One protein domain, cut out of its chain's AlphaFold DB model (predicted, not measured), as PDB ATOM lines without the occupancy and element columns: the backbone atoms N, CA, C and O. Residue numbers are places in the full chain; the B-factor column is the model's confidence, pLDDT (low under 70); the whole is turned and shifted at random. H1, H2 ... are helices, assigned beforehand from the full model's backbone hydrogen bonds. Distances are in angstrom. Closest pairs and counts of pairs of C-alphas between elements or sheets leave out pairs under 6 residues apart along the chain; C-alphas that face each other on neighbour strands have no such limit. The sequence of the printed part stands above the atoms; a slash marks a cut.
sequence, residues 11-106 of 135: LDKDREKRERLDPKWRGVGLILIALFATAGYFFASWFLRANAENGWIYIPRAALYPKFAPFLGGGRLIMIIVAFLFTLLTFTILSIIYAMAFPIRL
ATOM      1  N   LEU A  11     182.647 -45.091   3.136       77.19
ATOM      2  CA  LEU A  11     182.032 -46.415   3.270       77.19
ATOM      3  C   LEU A  11     182.248 -47.014   4.666       77.19
ATOM      4  O   LEU A  11     181.324 -47.614   5.211       77.19
ATOM      5  N   ASP A  12     183.423 -46.815   5.263       76.75
ATOM      6  CA  ASP A  12     183.708 -47.267   6.628       76.75
ATOM      7  C   ASP A  12     182.875 -46.496   7.660       76.75
ATOM      8  O   ASP A  12     182.286 -47.106   8.546       76.75
ATOM      9  N   LYS A  13     182.698 -45.176   7.494       76.50
ATOM     10  CA  LYS A  13     181.771 -44.392   8.334       76.50
ATOM     11  C   LYS A  13     180.316 -44.849   8.208       76.50
ATOM     12  O   LYS A  13     179.585 -44.835   9.199       76.50
ATOM     13  N   ASP A  14     179.879 -45.226   7.009       73.25
ATOM     14  CA  ASP A  14     178.522 -45.732   6.788       73.25
ATOM     15  C   ASP A  14     178.335 -47.141   7.370       73.25
ATOM     16  O   ASP A  14     177.263 -47.442   7.899       73.25
ATOM     17  N   ARG A  15     179.377 -47.984   7.347       70.81
ATOM     18  CA  ARG A  15     179.402 -49.276   8.054       70.81
ATOM     19  C   ARG A  15     179.357 -49.089   9.566       70.81
ATOM     20  O   ARG A  15     178.479 -49.662  10.199       70.81
ATOM     21  N   GLU A  16     180.190 -48.212  10.123       73.25
ATOM     22  CA  GLU A  16     180.188 -47.895  11.558       73.25
ATOM     23  C   GLU A  16     178.833 -47.354  12.031       73.25
ATOM     24  O   GLU A  16     178.390 -47.654  13.137       73.25
ATOM     25  N   LYS A  17     178.142 -46.554  11.207       69.00
ATOM     26  CA  LYS A  17     176.787 -46.083  11.529       69.00
ATOM     27  C   LYS A  17     175.748 -47.204  11.507       69.00
ATOM     28  O   LYS A  17     174.838 -47.161  12.327       69.00
ATOM     29  N   ARG A  18     175.872 -48.181  10.601       65.19
ATOM     30  CA  ARG A  18     174.980 -49.354  10.537       65.19
ATOM     31  C   ARG A  18     175.270 -50.376  11.641       65.19
ATOM     32  O   ARG A  18     174.344 -51.025  12.107       65.19
ATOM     33  N   GLU A  19     176.522 -50.495  12.079       65.06
ATOM     34  CA  GLU A  19     176.930 -51.385  13.180       65.06
ATOM     35  C   GLU A  19     176.583 -50.844  14.569       65.06
ATOM     36  O   GLU A  19     176.576 -51.593  15.550       65.06
ATOM     37  N   ARG A  20     176.266 -49.550  14.687       71.25
ATOM     38  CA  ARG A  20     175.760 -48.982  15.937       71.25
ATOM     39  C   ARG A  20     174.346 -49.493  16.197       71.25
ATOM     40  O   ARG A  20     173.362 -48.850  15.857       71.25
ATOM     41  N   LEU A  21     174.278 -50.650  16.854       67.94
ATOM     42  CA  LEU A  21     173.076 -51.175  17.491       67.94
ATOM     43  C   LEU A  21     172.409 -50.078  18.320       67.94
ATOM     44  O   LEU A  21     173.013 -49.540  19.255       67.94
ATOM     45  N   ASP A  22     171.157 -49.792  17.980       79.31
ATOM     46  CA  ASP A  22     170.319 -48.827  18.672       79.31
ATOM     47  C   ASP A  22     170.298 -49.120  20.185       79.31
ATOM     48  O   ASP A  22     170.026 -50.253  20.604       79.31
ATOM     49  N   PRO A  23     170.548 -48.119  21.046       80.62
ATOM     50  CA  PRO A  23     170.690 -48.325  22.489       80.62
ATOM     51  C   PRO A  23     169.430 -48.911  23.146       80.62
ATOM     52  O   PRO A  23     169.534 -49.616  24.148       80.62
ATOM     53  N   LYS A  24     168.247 -48.704  22.549       85.25
ATOM     54  CA  LYS A  24     166.981 -49.308  22.996       85.25
ATOM     55  C   LYS A  24     167.023 -50.839  22.947       85.25
ATOM     56  O   LYS A  24     166.595 -51.494  23.895       85.25
ATOM     57  N   TRP A  25     167.604 -51.412  21.892       82.88
ATOM     58  CA  TRP A  25     167.711 -52.865  21.732       82.88
ATOM     59  C   TRP A  25     168.707 -53.497  22.708       82.88
ATOM     60  O   TRP A  25     168.511 -54.639  23.116       82.88
ATOM     61  N   ARG A  26     169.717 -52.746  23.170       83.19
ATOM     62  CA  ARG A  26     170.618 -53.205  24.245       83.19
ATOM     63  C   ARG A  26     169.873 -53.390  25.570       83.19
ATOM     64  O   ARG A  26     170.099 -54.379  26.260       83.19
ATOM     65  N   GLY A  27     168.959 -52.472  25.897       86.12
ATOM     66  CA  GLY A  27     168.122 -52.567  27.098       86.12
ATOM     67  C   GLY A  27     167.166 -53.760  27.051       86.12
ATOM     68  O   GLY A  27     167.091 -54.530  28.006       86.12
ATOM     69  N   VAL A  28     166.499 -53.966  25.911       88.81
ATOM     70  CA  VAL A  28     165.615 -55.126  25.702       88.81
ATOM     71  C   VAL A  28     166.394 -56.440  25.810       88.81
ATOM     72  O   VAL A  28     165.930 -57.371  26.464       88.81
ATOM     73  N   GLY A  29     167.604 -56.498  25.242       85.75
ATOM     74  CA  GLY A  29     168.487 -57.658  25.357       85.75
ATOM     75  C   GLY A  29     168.846 -57.994  26.806       85.75
ATOM     76  O   GLY A  29     168.752 -59.153  27.200       85.75
ATOM     77  N   LEU A  30     169.186 -56.993  27.625       90.94
ATOM     78  CA  LEU A  30     169.500 -57.205  29.043       90.94
ATOM     79  C   LEU A  30     168.300 -57.768  29.819       90.94
ATOM     80  O   LEU A  30     168.455 -58.712  30.593       90.94
ATOM     81  N   ILE A  31     167.104 -57.219  29.585       93.56
ATOM     82  CA  ILE A  31     165.865 -57.687  30.223       93.56
ATOM     83  C   ILE A  31     165.570 -59.136  29.815       93.56
ATOM     84  O   ILE A  31     165.268 -59.960  30.675       93.56
ATOM     85  N   LEU A  32     165.714 -59.467  28.528       89.75
ATOM     86  CA  LEU A  32     165.541 -60.832  28.021       89.75
ATOM     87  C   LEU A  32     166.529 -61.813  28.655       89.75
ATOM     88  O   LEU A  32     166.124 -62.894  29.072       89.75
ATOM     89  N   ILE A  33     167.805 -61.441  28.769       89.88
ATOM     90  CA  ILE A  33     168.823 -62.286  29.412       89.88
ATOM     91  C   ILE A  33     168.462 -62.537  30.880       89.88
ATOM     92  O   ILE A  33     168.492 -63.682  31.329       89.88
ATOM     93  N   ALA A  34     168.073 -61.495  31.621       93.06
ATOM     94  CA  ALA A  34     167.655 -61.633  33.016       93.06
ATOM     95  C   ALA A  34     166.405 -62.524  33.160       93.06
ATOM     96  O   ALA A  34     166.322 -63.361  34.064       93.06
ATOM     97  N   LEU A  35     165.452 -62.391  32.236       93.50
ATOM     98  CA  LEU A  35     164.244 -63.207  32.197       93.50
ATOM     99  C   LEU A  35     164.557 -64.677  31.887       93.50
ATOM    100  O   LEU A  35     164.063 -65.565  32.576       93.50
ATOM    101  N   PHE A  36     165.427 -64.961  30.915       91.50
ATOM    102  CA  PHE A  36     165.833 -66.336  30.616       91.50
ATOM    103  C   PHE A  36     166.654 -66.966  31.736       91.50
ATOM    104  O   PHE A  36     166.460 -68.143  32.029       91.50
ATOM    105  N   ALA A  37     167.529 -66.202  32.390       91.06
ATOM    106  CA  ALA A  37     168.308 -66.697  33.519       91.06
ATOM    107  C   ALA A  37     167.403 -67.088  34.699       91.06
ATOM    108  O   ALA A  37     167.549 -68.173  35.264       91.06
ATOM    109  N   THR A  38     166.431 -66.238  35.043       94.31
ATOM    110  CA  THR A  38     165.475 -66.534  36.121       94.31
ATOM    111  C   THR A  38     164.552 -67.695  35.749       94.31
ATOM    112  O   THR A  38     164.423 -68.637  36.530       94.31
ATOM    113  N   ALA A  39     163.986 -67.703  34.538       94.44
ATOM    114  CA  ALA A  39     163.156 -68.805  34.050       94.44
ATOM    115  C   ALA A  39     163.917 -70.142  34.021       94.44
ATOM    116  O   ALA A  39     163.398 -71.154  34.490       94.44
ATOM    117  N   GLY A  40     165.163 -70.142  33.538       94.62
ATOM    118  CA  GLY A  40     166.022 -71.327  33.511       94.62
ATOM    119  C   GLY A  40     166.318 -71.869  34.907       94.62
ATOM    120  O   GLY A  40     166.275 -73.082  35.109       94.62
ATOM    121  N   TYR A  41     166.537 -70.992  35.890       93.31
ATOM    122  CA  TYR A  41     166.710 -71.396  37.287       93.31
ATOM    123  C   TYR A  41     165.460 -72.085  37.851       93.31
ATOM    124  O   TYR A  41     165.557 -73.176  38.421       93.31
ATOM    125  N   PHE A  42     164.277 -71.492  37.657       95.31
ATOM    126  CA  PHE A  42     163.020 -72.097  38.107       95.31
ATOM    127  C   PHE A  42     162.745 -73.430  37.409       95.31
ATOM    128  O   PHE A  42     162.393 -74.405  38.075       95.31
ATOM    129  N   PHE A  43     162.971 -73.497  36.095       95.00
ATOM    130  CA  PHE A  43     162.810 -74.720  35.318       95.00
ATOM    131  C   PHE A  43     163.747 -75.828  35.806       95.00
ATOM    132  O   PHE A  43     163.295 -76.940  36.062       95.00
ATOM    133  N   ALA A  44     165.031 -75.532  36.002       93.69
ATOM    134  CA  ALA A  44     166.000 -76.512  36.479       93.69
ATOM    135  C   ALA A  44     165.685 -77.006  37.900       93.69
ATOM    136  O   ALA A  44     165.815 -78.198  38.190       93.69
ATOM    137  N   SER A  45     165.223 -76.108  38.777       92.94
ATOM    138  CA  SER A  45     164.772 -76.479  40.120       92.94
ATOM    139  C   SER A  45     163.537 -77.378  40.085       92.94
ATOM    140  O   SER A  45     163.465 -78.340  40.850       92.94
ATOM    141  N   TRP A  46     162.562 -77.074  39.229       94.94
ATOM    142  CA  TRP A  46     161.383 -77.917  39.041       94.94
ATOM    143  C   TRP A  46     161.767 -79.279  38.452       94.94
ATOM    144  O   TRP A  46     161.371 -80.310  38.992       94.94
ATOM    145  N   PHE A  47     162.611 -79.286  37.420       94.06
ATOM    146  CA  PHE A  47     163.059 -80.494  36.736       94.06
ATOM    147  C   PHE A  47     163.740 -81.475  37.690       94.06
ATOM    148  O   PHE A  47     163.439 -82.660  37.656       94.06
ATOM    149  N   LEU A  48     164.616 -81.007  38.583       91.06
ATOM    150  CA  LEU A  48     165.270 -81.889  39.555       91.06
ATOM    151  C   LEU A  48     164.294 -82.517  40.551       91.06
ATOM    152  O   LEU A  48     164.470 -83.684  40.895       91.06
ATOM    153  N   ARG A  49     163.274 -81.774  40.995       92.06
ATOM    154  CA  ARG A  49     162.226 -82.313  41.876       92.06
ATOM    155  C   ARG A  49     161.389 -83.355  41.137       92.06
ATOM    156  O   ARG A  49     161.282 -84.485  41.598       92.06
ATOM    157  N   ALA A  50     160.913 -83.012  39.943       93.81
ATOM    158  CA  ALA A  50     160.139 -83.919  39.103       93.81
ATOM    159  C   ALA A  50     160.941 -85.171  38.704       93.81
ATOM    160  O   ALA A  50     160.393 -86.269  38.662       93.81
ATOM    161  N   ASN A  51     162.244 -85.034  38.455       93.31
ATOM    162  CA  ASN A  51     163.123 -86.155  38.143       93.31
ATOM    163  C   ASN A  51     163.404 -87.037  39.366       93.31
ATOM    164  O   ASN A  51     163.575 -88.241  39.207       93.31
ATOM    165  N   ALA A  52     163.454 -86.469  40.575       89.25
ATOM    166  CA  ALA A  52     163.595 -87.248  41.805       89.25
ATOM    167  C   ALA A  52     162.343 -88.092  42.103       89.25
ATOM    168  O   ALA A  52     162.473 -89.191  42.631       89.25
ATOM    169  N   GLU A  53     161.158 -87.598  41.735       93.38
ATOM    170  CA  GLU A  53     159.884 -88.312  41.890       93.38
ATOM    171  C   GLU A  53     159.661 -89.363  40.794       93.38
ATOM    172  O   GLU A  53     159.276 -90.492  41.084       93.38
ATOM    173  N   ASN A  54     159.922 -89.008  39.532       94.12
ATOM    174  CA  ASN A  54     159.583 -89.850  38.378       94.12
ATOM    175  C   ASN A  54     160.749 -90.692  37.844       94.12
ATOM    176  O   ASN A  54     160.531 -91.616  37.064       94.12
ATOM    177  N   GLY A  55     161.991 -90.364  38.206       90.38
ATOM    178  CA  GLY A  55     163.175 -91.106  37.775       90.38
ATOM    179  C   GLY A  55     163.473 -91.042  36.271       90.38
ATOM    180  O   GLY A  55     164.040 -91.994  35.744       90.38
ATOM    181  N   TRP A  56     163.111 -89.956  35.569       91.06
ATOM    182  CA  TRP A  56     163.285 -89.849  34.106       91.06
ATOM    183  C   TRP A  56     164.733 -90.043  33.647       91.06
ATOM    184  O   TRP A  56     164.987 -90.665  32.618       91.06
ATOM    185  N   ILE A  57     165.686 -89.489  34.394       90.06
ATOM    186  CA  ILE A  57     167.113 -89.539  34.098       90.06
ATOM    187  C   ILE A  57     167.858 -90.003  35.343       90.06
ATOM    188  O   ILE A  57     167.757 -89.402  36.418       90.06
ATOM    189  N   TYR A  58     168.669 -91.046  35.175       89.69
ATOM    190  CA  TYR A  58     169.599 -91.483  36.203       89.69
ATOM    191  C   TYR A  58     170.728 -90.460  36.375       89.69
ATOM    192  O   TYR A  58     171.505 -90.202  35.455       89.69
ATOM    193  N   ILE A  59     170.835 -89.902  37.578       88.44
ATOM    194  CA  ILE A  59     171.887 -88.957  37.946       88.44
ATOM    195  C   ILE A  59     172.896 -89.679  38.849       88.44
ATOM    196  O   ILE A  59     172.555 -90.044  39.980       88.44
ATOM    197  N   PRO A  60     174.155 -89.861  38.414       87.25
ATOM    198  CA  PRO A  60     175.161 -90.502  39.247       87.25
ATOM    199  C   PRO A  60     175.512 -89.624  40.455       87.25
ATOM    200  O   PRO A  60     175.644 -88.402  40.351       87.25
ATOM    201  N   ARG A  61     175.762 -90.251  41.613       82.25
ATOM    202  CA  ARG A  61     176.124 -89.539  42.857       82.25
ATOM    203  C   ARG A  61     177.380 -88.670  42.714       82.25
ATOM    204  O   ARG A  61     177.469 -87.622  43.346       82.25
ATOM    205  N   ALA A  62     178.309 -89.064  41.845       84.62
ATOM    206  CA  ALA A  62     179.501 -88.278  41.528       84.62
ATOM    207  C   ALA A  62     179.177 -86.916  40.877       84.62
ATOM    208  O   ALA A  62     179.932 -85.966  41.061       84.62
ATOM    209  N   ALA A  63     178.053 -86.802  40.158       82.81
ATOM    210  CA  ALA A  63     177.594 -85.541  39.570       82.81
ATOM    211  C   ALA A  63     176.849 -84.652  40.580       82.81
ATOM    212  O   ALA A  63     176.853 -83.430  40.445       82.81
ATOM    213  N   LEU A  64     176.239 -85.245  41.614       82.88
ATOM    214  CA  LEU A  64     175.621 -84.500  42.719       82.88
ATOM    215  C   LEU A  64     176.670 -83.841  43.626       82.88
ATOM    216  O   LEU A  64     176.413 -82.767  44.173       82.88
ATOM    217  N   TYR A  65     177.838 -84.475  43.757       85.81
ATOM    218  CA  TYR A  65     178.950 -84.026  44.592       85.81
ATOM    219  C   TYR A  65     180.283 -84.119  43.829       85.81
ATOM    220  O   TYR A  65     181.070 -85.045  44.050       85.81
ATOM    221  N   PRO A  66     180.548 -83.177  42.908       83.31
ATOM    222  CA  PRO A  66     181.781 -83.174  42.134       83.31
ATOM    223  C   PRO A  66     182.996 -82.907  43.032       83.31
ATOM    224  O   PRO A  66     183.094 -81.863  43.674       83.31
ATOM    225  N   LYS A  67     183.971 -83.828  43.028       83.94
ATOM    226  CA  LYS A  67     185.214 -83.710  43.821       83.94
ATOM    227  C   LYS A  67     186.048 -82.471  43.466       83.94
ATOM    228  O   LYS A  67     186.719 -81.925  44.330       83.94
ATOM    229  N   PHE A  68     186.000 -82.033  42.207       85.06
ATOM    230  CA  PHE A  68     186.769 -80.887  41.710       85.06
ATOM    231  C   PHE A  68     186.146 -79.526  42.064       85.06
ATOM    232  O   PHE A  68     186.833 -78.512  42.009       85.06
ATOM    233  N   ALA A  69     184.855 -79.486  42.415       81.06
ATOM    234  CA  ALA A  69     184.131 -78.246  42.702       81.06
ATOM    235  C   ALA A  69     183.141 -78.430  43.868       81.06
ATOM    236  O   ALA A  69     181.927 -78.476  43.650       81.06
ATOM    237  N   PRO A  70     183.629 -78.488  45.123       82.94
ATOM    238  CA  PRO A  70     182.791 -78.742  46.300       82.94
ATOM    239  C   PRO A  70     181.658 -77.718  46.491       82.94
ATOM    240  O   PRO A  70     180.581 -78.055  46.975       82.94
ATOM    241  N   PHE A  71     181.866 -76.472  46.052       85.19
ATOM    242  CA  PHE A  71     180.877 -75.389  46.125       85.19
ATOM    243  C   PHE A  71     179.648 -75.604  45.215       85.19
ATOM    244  O   PHE A  71     178.586 -75.019  45.459       85.19
ATOM    245  N   LEU A  72     179.763 -76.474  44.201       83.62
ATOM    246  CA  LEU A  72     178.674 -76.881  43.299       83.62
ATOM    247  C   LEU A  72     177.967 -78.171  43.745       83.62
ATOM    248  O   LEU A  72     177.183 -78.740  42.978       83.62
ATOM    249  N   GLY A  73     178.227 -78.630  44.973       81.81
ATOM    250  CA  GLY A  73     177.541 -79.770  45.573       81.81
ATOM    251  C   GLY A  73     176.028 -79.569  45.721       81.81
ATOM    252  O   GLY A  73     175.497 -78.463  45.580       81.81
ATOM    253  N   GLY A  74     175.318 -80.663  45.999       82.31
ATOM    254  CA  GLY A  74     173.863 -80.654  46.183       82.31
ATOM    255  C   GLY A  74     173.078 -80.543  44.873       82.31
ATOM    256  O   GLY A  74     171.963 -80.033  44.867       82.31
ATOM    257  N   GLY A  75     173.664 -80.973  43.750       84.94
ATOM    258  CA  GLY A  75     172.998 -80.954  42.442       84.94
ATOM    259  C   GLY A  75     172.965 -79.588  41.745       84.94
ATOM    260  O   GLY A  75     172.363 -79.470  40.680       84.94
ATOM    261  N   ARG A  76     173.655 -78.566  42.274       88.75
ATOM    262  CA  ARG A  76     173.743 -77.234  41.643       88.75
ATOM    263  C   ARG A  76     174.417 -77.271  40.274       88.75
ATOM    264  O   ARG A  76     173.985 -76.567  39.370       88.75
ATOM    265  N   LEU A  77     175.437 -78.113  40.099       89.75
ATOM    266  CA  LEU A  77     176.062 -78.320  38.787       89.75
ATOM    267  C   LEU A  77     175.024 -78.756  37.742       89.75
ATOM    268  O   LEU A  77     174.977 -78.226  36.637       89.75
ATOM    269  N   ILE A  78     174.154 -79.690  38.124       90.44
ATOM    270  CA  ILE A  78     173.097 -80.211  37.257       90.44
ATOM    271  C   ILE A  78     172.047 -79.134  37.009       90.44
ATOM    272  O   ILE A  78     171.617 -78.984  35.873       90.44
ATOM    273  N   MET A  79     171.691 -78.335  38.024       91.62
ATOM    274  CA  MET A  79     170.808 -77.179  37.833       91.62
ATOM    275  C   MET A  79     171.339 -76.233  36.759       91.62
ATOM    276  O   MET A  79     170.588 -75.847  35.872       91.62
ATOM    277  N   ILE A  80     172.627 -75.886  36.813       92.06
ATOM    278  CA  ILE A  80     173.253 -74.985  35.837       92.06
ATOM    279  C   ILE A  80     173.227 -75.605  34.438       92.06
ATOM    280  O   ILE A  80     172.856 -74.928  33.482       92.06
ATOM    281  N   ILE A  81     173.572 -76.891  34.313       92.44
ATOM    282  CA  ILE A  81     173.557 -77.600  33.027       92.44
ATOM    283  C   ILE A  81     172.137 -77.651  32.452       92.44
ATOM    284  O   ILE A  81     171.936 -77.309  31.290       92.44
ATOM    285  N   VAL A  82     171.144 -78.033  33.254       93.69
ATOM    286  CA  VAL A  82     169.740 -78.110  32.824       93.69
ATOM    287  C   VAL A  82     169.202 -76.727  32.465       93.69
ATOM    288  O   VAL A  82     168.552 -76.586  31.432       93.69
ATOM    289  N   ALA A  83     169.504 -75.699  33.262       93.69
ATOM    290  CA  ALA A  83     169.120 -74.322  32.964       93.69
ATOM    291  C   ALA A  83     169.734 -73.851  31.641       93.69
ATOM    292  O   ALA A  83     169.034 -73.276  30.813       93.69
ATOM    293  N   PHE A  84     171.014 -74.149  31.407       93.94
ATOM    294  CA  PHE A  84     171.700 -73.815  30.163       93.94
ATOM    295  C   PHE A  84     171.087 -74.529  28.952       93.94
ATOM    296  O   PHE A  84     170.797 -73.888  27.941       93.94
ATOM    297  N   LEU A  85     170.822 -75.836  29.061       94.19
ATOM    298  CA  LEU A  85     170.143 -76.608  28.014       94.19
ATOM    299  C   LEU A  85     168.738 -76.065  27.729       94.19
ATOM    300  O   LEU A  85     168.353 -75.938  26.566       94.19
ATOM    301  N   PHE A  86     167.996 -75.692  28.772       94.25
ATOM    302  CA  PHE A  86     166.698 -75.040  28.634       94.25
ATOM    303  C   PHE A  86     166.822 -73.715  27.879       94.25
ATOM    304  O   PHE A  86     166.089 -73.501  26.918       94.25
ATOM    305  N   THR A  87     167.786 -72.859  28.232       91.81
ATOM    306  CA  THR A  87     168.012 -71.592  27.519       91.81
ATOM    307  C   THR A  87     168.343 -71.816  26.042       91.81
ATOM    308  O   THR A  87     167.787 -71.121  25.194       91.81
ATOM    309  N   LEU A  88     169.193 -72.796  25.712       94.31
ATOM    310  CA  LEU A  88     169.502 -73.144  24.319       94.31
ATOM    311  C   LEU A  88     168.250 -73.582  23.551       94.31
ATOM    312  O   LEU A  88     168.019 -73.133  22.424       94.31
ATOM    313  N   LEU A  89     167.423 -74.425  24.166       94.56
ATOM    314  CA  LEU A  89     166.178 -74.900  23.574       94.56
ATOM    315  C   LEU A  89     165.176 -73.753  23.375       94.56
ATOM    316  O   LEU A  89     164.662 -73.573  22.272       94.56
ATOM    317  N   THR A  90     164.951 -72.923  24.397       92.50
ATOM    318  CA  THR A  90     164.072 -71.748  24.307       92.50
ATOM    319  C   THR A  90     164.555 -70.763  23.248       92.50
ATOM    320  O   THR A  90     163.746 -70.283  22.456       92.50
ATOM    321  N   PHE A  91     165.859 -70.486  23.184       91.81
ATOM    322  CA  PHE A  91     166.431 -69.597  22.174       91.81
ATOM    323  C   PHE A  91     166.256 -70.154  20.758       91.81
ATOM    324  O   PHE A  91     165.919 -69.406  19.840       91.81
ATOM    325  N   THR A  92     166.425 -71.465  20.582       94.81
ATOM    326  CA  THR A  92     166.205 -72.140  19.295       94.81
ATOM    327  C   THR A  92     164.749 -72.005  18.856       94.81
ATOM    328  O   THR A  92     164.481 -71.569  17.737       94.81
ATOM    329  N   ILE A  93     163.801 -72.298  19.750       95.38
ATOM    330  CA  ILE A  93     162.365 -72.156  19.476       95.38
ATOM    331  C   ILE A  93     162.027 -70.701  19.138       95.38
ATOM    332  O   ILE A  93     161.370 -70.442  18.132       95.38
ATOM    333  N   LEU A  94     162.518 -69.743  19.927       92.38
ATOM    334  CA  LEU A  94     162.273 -68.324  19.687       92.38
ATOM    335  C   LEU A  94     162.850 -67.868  18.343       92.38
ATOM    336  O   LEU A  94     162.205 -67.101  17.635       92.38
ATOM    337  N   SER A  95     164.029 -68.367  17.968       90.94
ATOM    338  CA  SER A  95     164.663 -68.071  16.679       90.94
ATOM    339  C   SER A  95     163.834 -68.599  15.509       90.94
ATOM    340  O   SER A  95     163.667 -67.898  14.514       90.94
ATOM    341  N   ILE A  96     163.258 -69.799  15.642       94.62
ATOM    342  CA  ILE A  96     162.352 -70.371  14.636       94.62
ATOM    343  C   ILE A  96     161.071 -69.535  14.534       94.62
ATOM    344  O   ILE A  96     160.672 -69.158  13.433       94.62
ATOM    345  N   ILE A  97     160.454 -69.184  15.667       94.75
ATOM    346  CA  ILE A  97     159.261 -68.321  15.709       94.75
ATOM    347  C   ILE A  97     159.555 -66.969  15.057       94.75
ATOM    348  O   ILE A  97     158.769 -66.492  14.240       94.75
ATOM    349  N   TYR A  98     160.700 -66.369  15.376       89.38
ATOM    350  CA  TYR A  98     161.125 -65.099  14.804       89.38
ATOM    351  C   TYR A  98     161.323 -65.200  13.289       89.38
ATOM    352  O   TYR A  98     160.819 -64.350  12.559       89.38
ATOM    353  N   ALA A  99     161.983 -66.256  12.808       89.62
ATOM    354  CA  ALA A  99     162.179 -66.488  11.380       89.62
ATOM    355  C   ALA A  99     160.850 -66.677  10.626       89.62
ATOM    356  O   ALA A  99     160.708 -66.191   9.505       89.62
ATOM    357  N   MET A 100     159.866 -67.341  11.244       92.81
ATOM    358  CA  MET A 100     158.526 -67.493  10.666       92.81
ATOM    359  C   MET A 100     157.732 -66.181  10.673       92.81
ATOM    360  O   MET A 100     157.049 -65.875   9.699       92.81
ATOM    361  N   ALA A 101     157.815 -65.397  11.752       92.62
ATOM    362  CA  ALA A 101     157.089 -64.133  11.885       92.62
ATOM    363  C   ALA A 101     157.682 -63.009  11.017       92.62
ATOM    364  O   ALA A 101     156.949 -62.162  10.505       92.62
ATOM    365  N   PHE A 102     159.004 -63.011  10.833       89.44
ATOM    366  CA  PHE A 102     159.752 -62.007  10.079       89.44
ATOM    367  C   PHE A 102     160.595 -62.670   8.985       89.44
ATOM    368  O   PHE A 102     161.827 -62.693   9.076       89.44
ATOM    369  N   PRO A 103     159.959 -63.204   7.926       85.19
ATOM    370  CA  PRO A 103     160.698 -63.741   6.795       85.19
ATOM    371  C   PRO A 103     161.560 -62.640   6.165       85.19
ATOM    372  O   PRO A 103     161.152 -61.476   6.093       85.19
ATOM    373  N   ILE A 104     162.753 -63.014   5.697       78.38
ATOM    374  CA  ILE A 104     163.722 -62.097   5.087       78.38
ATOM    375  C   ILE A 104     163.063 -61.402   3.891       78.38
ATOM    376  O   ILE A 104     162.811 -62.015   2.854       78.38
ATOM    377  N   ARG A 105     162.789 -60.103   4.031       73.69
ATOM    378  CA  ARG A 105     162.377 -59.254   2.913       73.69
ATOM    379  C   ARG A 105     163.640 -58.702   2.270       73.69
ATOM    380  O   ARG A 105     164.288 -57.841   2.857       73.69
ATOM    381  N   LEU A 106     163.984 -59.215   1.090       69.94
ATOM    382  CA  LEU A 106     165.040 -58.645   0.252       69.94
ATOM    383  C   LEU A 106     164.685 -57.180  -0.020       69.94
ATOM    384  O   LEU A 106     163.613 -56.891  -0.560       69.94
TER     385      LEU A 106
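Overview. This is residues 11 to 106 of the 135 residues of an uncharacterized protein of Anaerolineales bacterium (UniProt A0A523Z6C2). Two long helices, H2 and H4, cross as a lopsided X, meeting through residues 36 to 48 of H2 and 79 to 87 of H4. Residues 11 to 32, with the small helix H1 and the first part of H2, and residues 92 to 106, with the last part of H4, stick out toward the same end of the long axis, while the short helix H3 and a long link lie at the other end. The printed part has 96 residues with four named helices, in the order H1, H2, H3, H4, and no named strand; its class is all helix. The whole is extended, with a radius of gyration of the C-alphas of 19.4 A, and elongated, spanning 58 by 30 by 19 A.

Arrangement. H1, residues 11 to 19, touches no helix. A tight link of 3 residues joins it to H2, residues 23 to 54, and these two are apart. H2 touches H4, residues 76 to 101, with residues 36 to 48 alone, and H4 touches H2 with residues 79 to 87 alone. Their closest C-alphas are those of Gly 40 and Ala 83, 4.3 A apart. Their lines stand at a steep tilt of 54 degrees, and they run opposite ways. H3, residues 61 to 64, touches residues 76 to 78 of H4 alone, the closest C-alphas being those of Leu 64 and Leu 77, 7.3 A apart. H2 and H3 are apart, and H1 is apart from H3 and from H4. In H1, H2 and H4 every O i to N i+4 pair is within hydrogen-bond range; H3 is too short for such a pair, and its one O i to N i+3 pair is within range.

Along the chain. H1 begins with C-alpha 11 at (182.032, -46.415, 3.270) and ends at residue 19. H2, the longest helix with 32 residues, runs 45.8 A from C-alpha 23 at (170.690, -48.325, 22.489) to C-alpha 54. H3 covers the four residues Arg 61 to Leu 64. H4 runs 36.5 A from C-alpha 76 to C-alpha 101, the latter at (157.089, -64.133, 11.885).

Size, cuts and confidence. The C-alphas of Leu 11 and Glu 53 are the two farthest apart, at 61.1 A. Without the stretches that stand free, residues 11 to 32 and 92 to 106, the body has 59 residues and spans 30 by 27 by 15 A. The link from H2 to H3 is short, with 6 residues, and the link from H3 to H4 is long, with 11. The printed part has no cut. The mean pLDDT of the printed part is 87.2; residues 17 to 19, 21 and 106 of this predicted model are under 70.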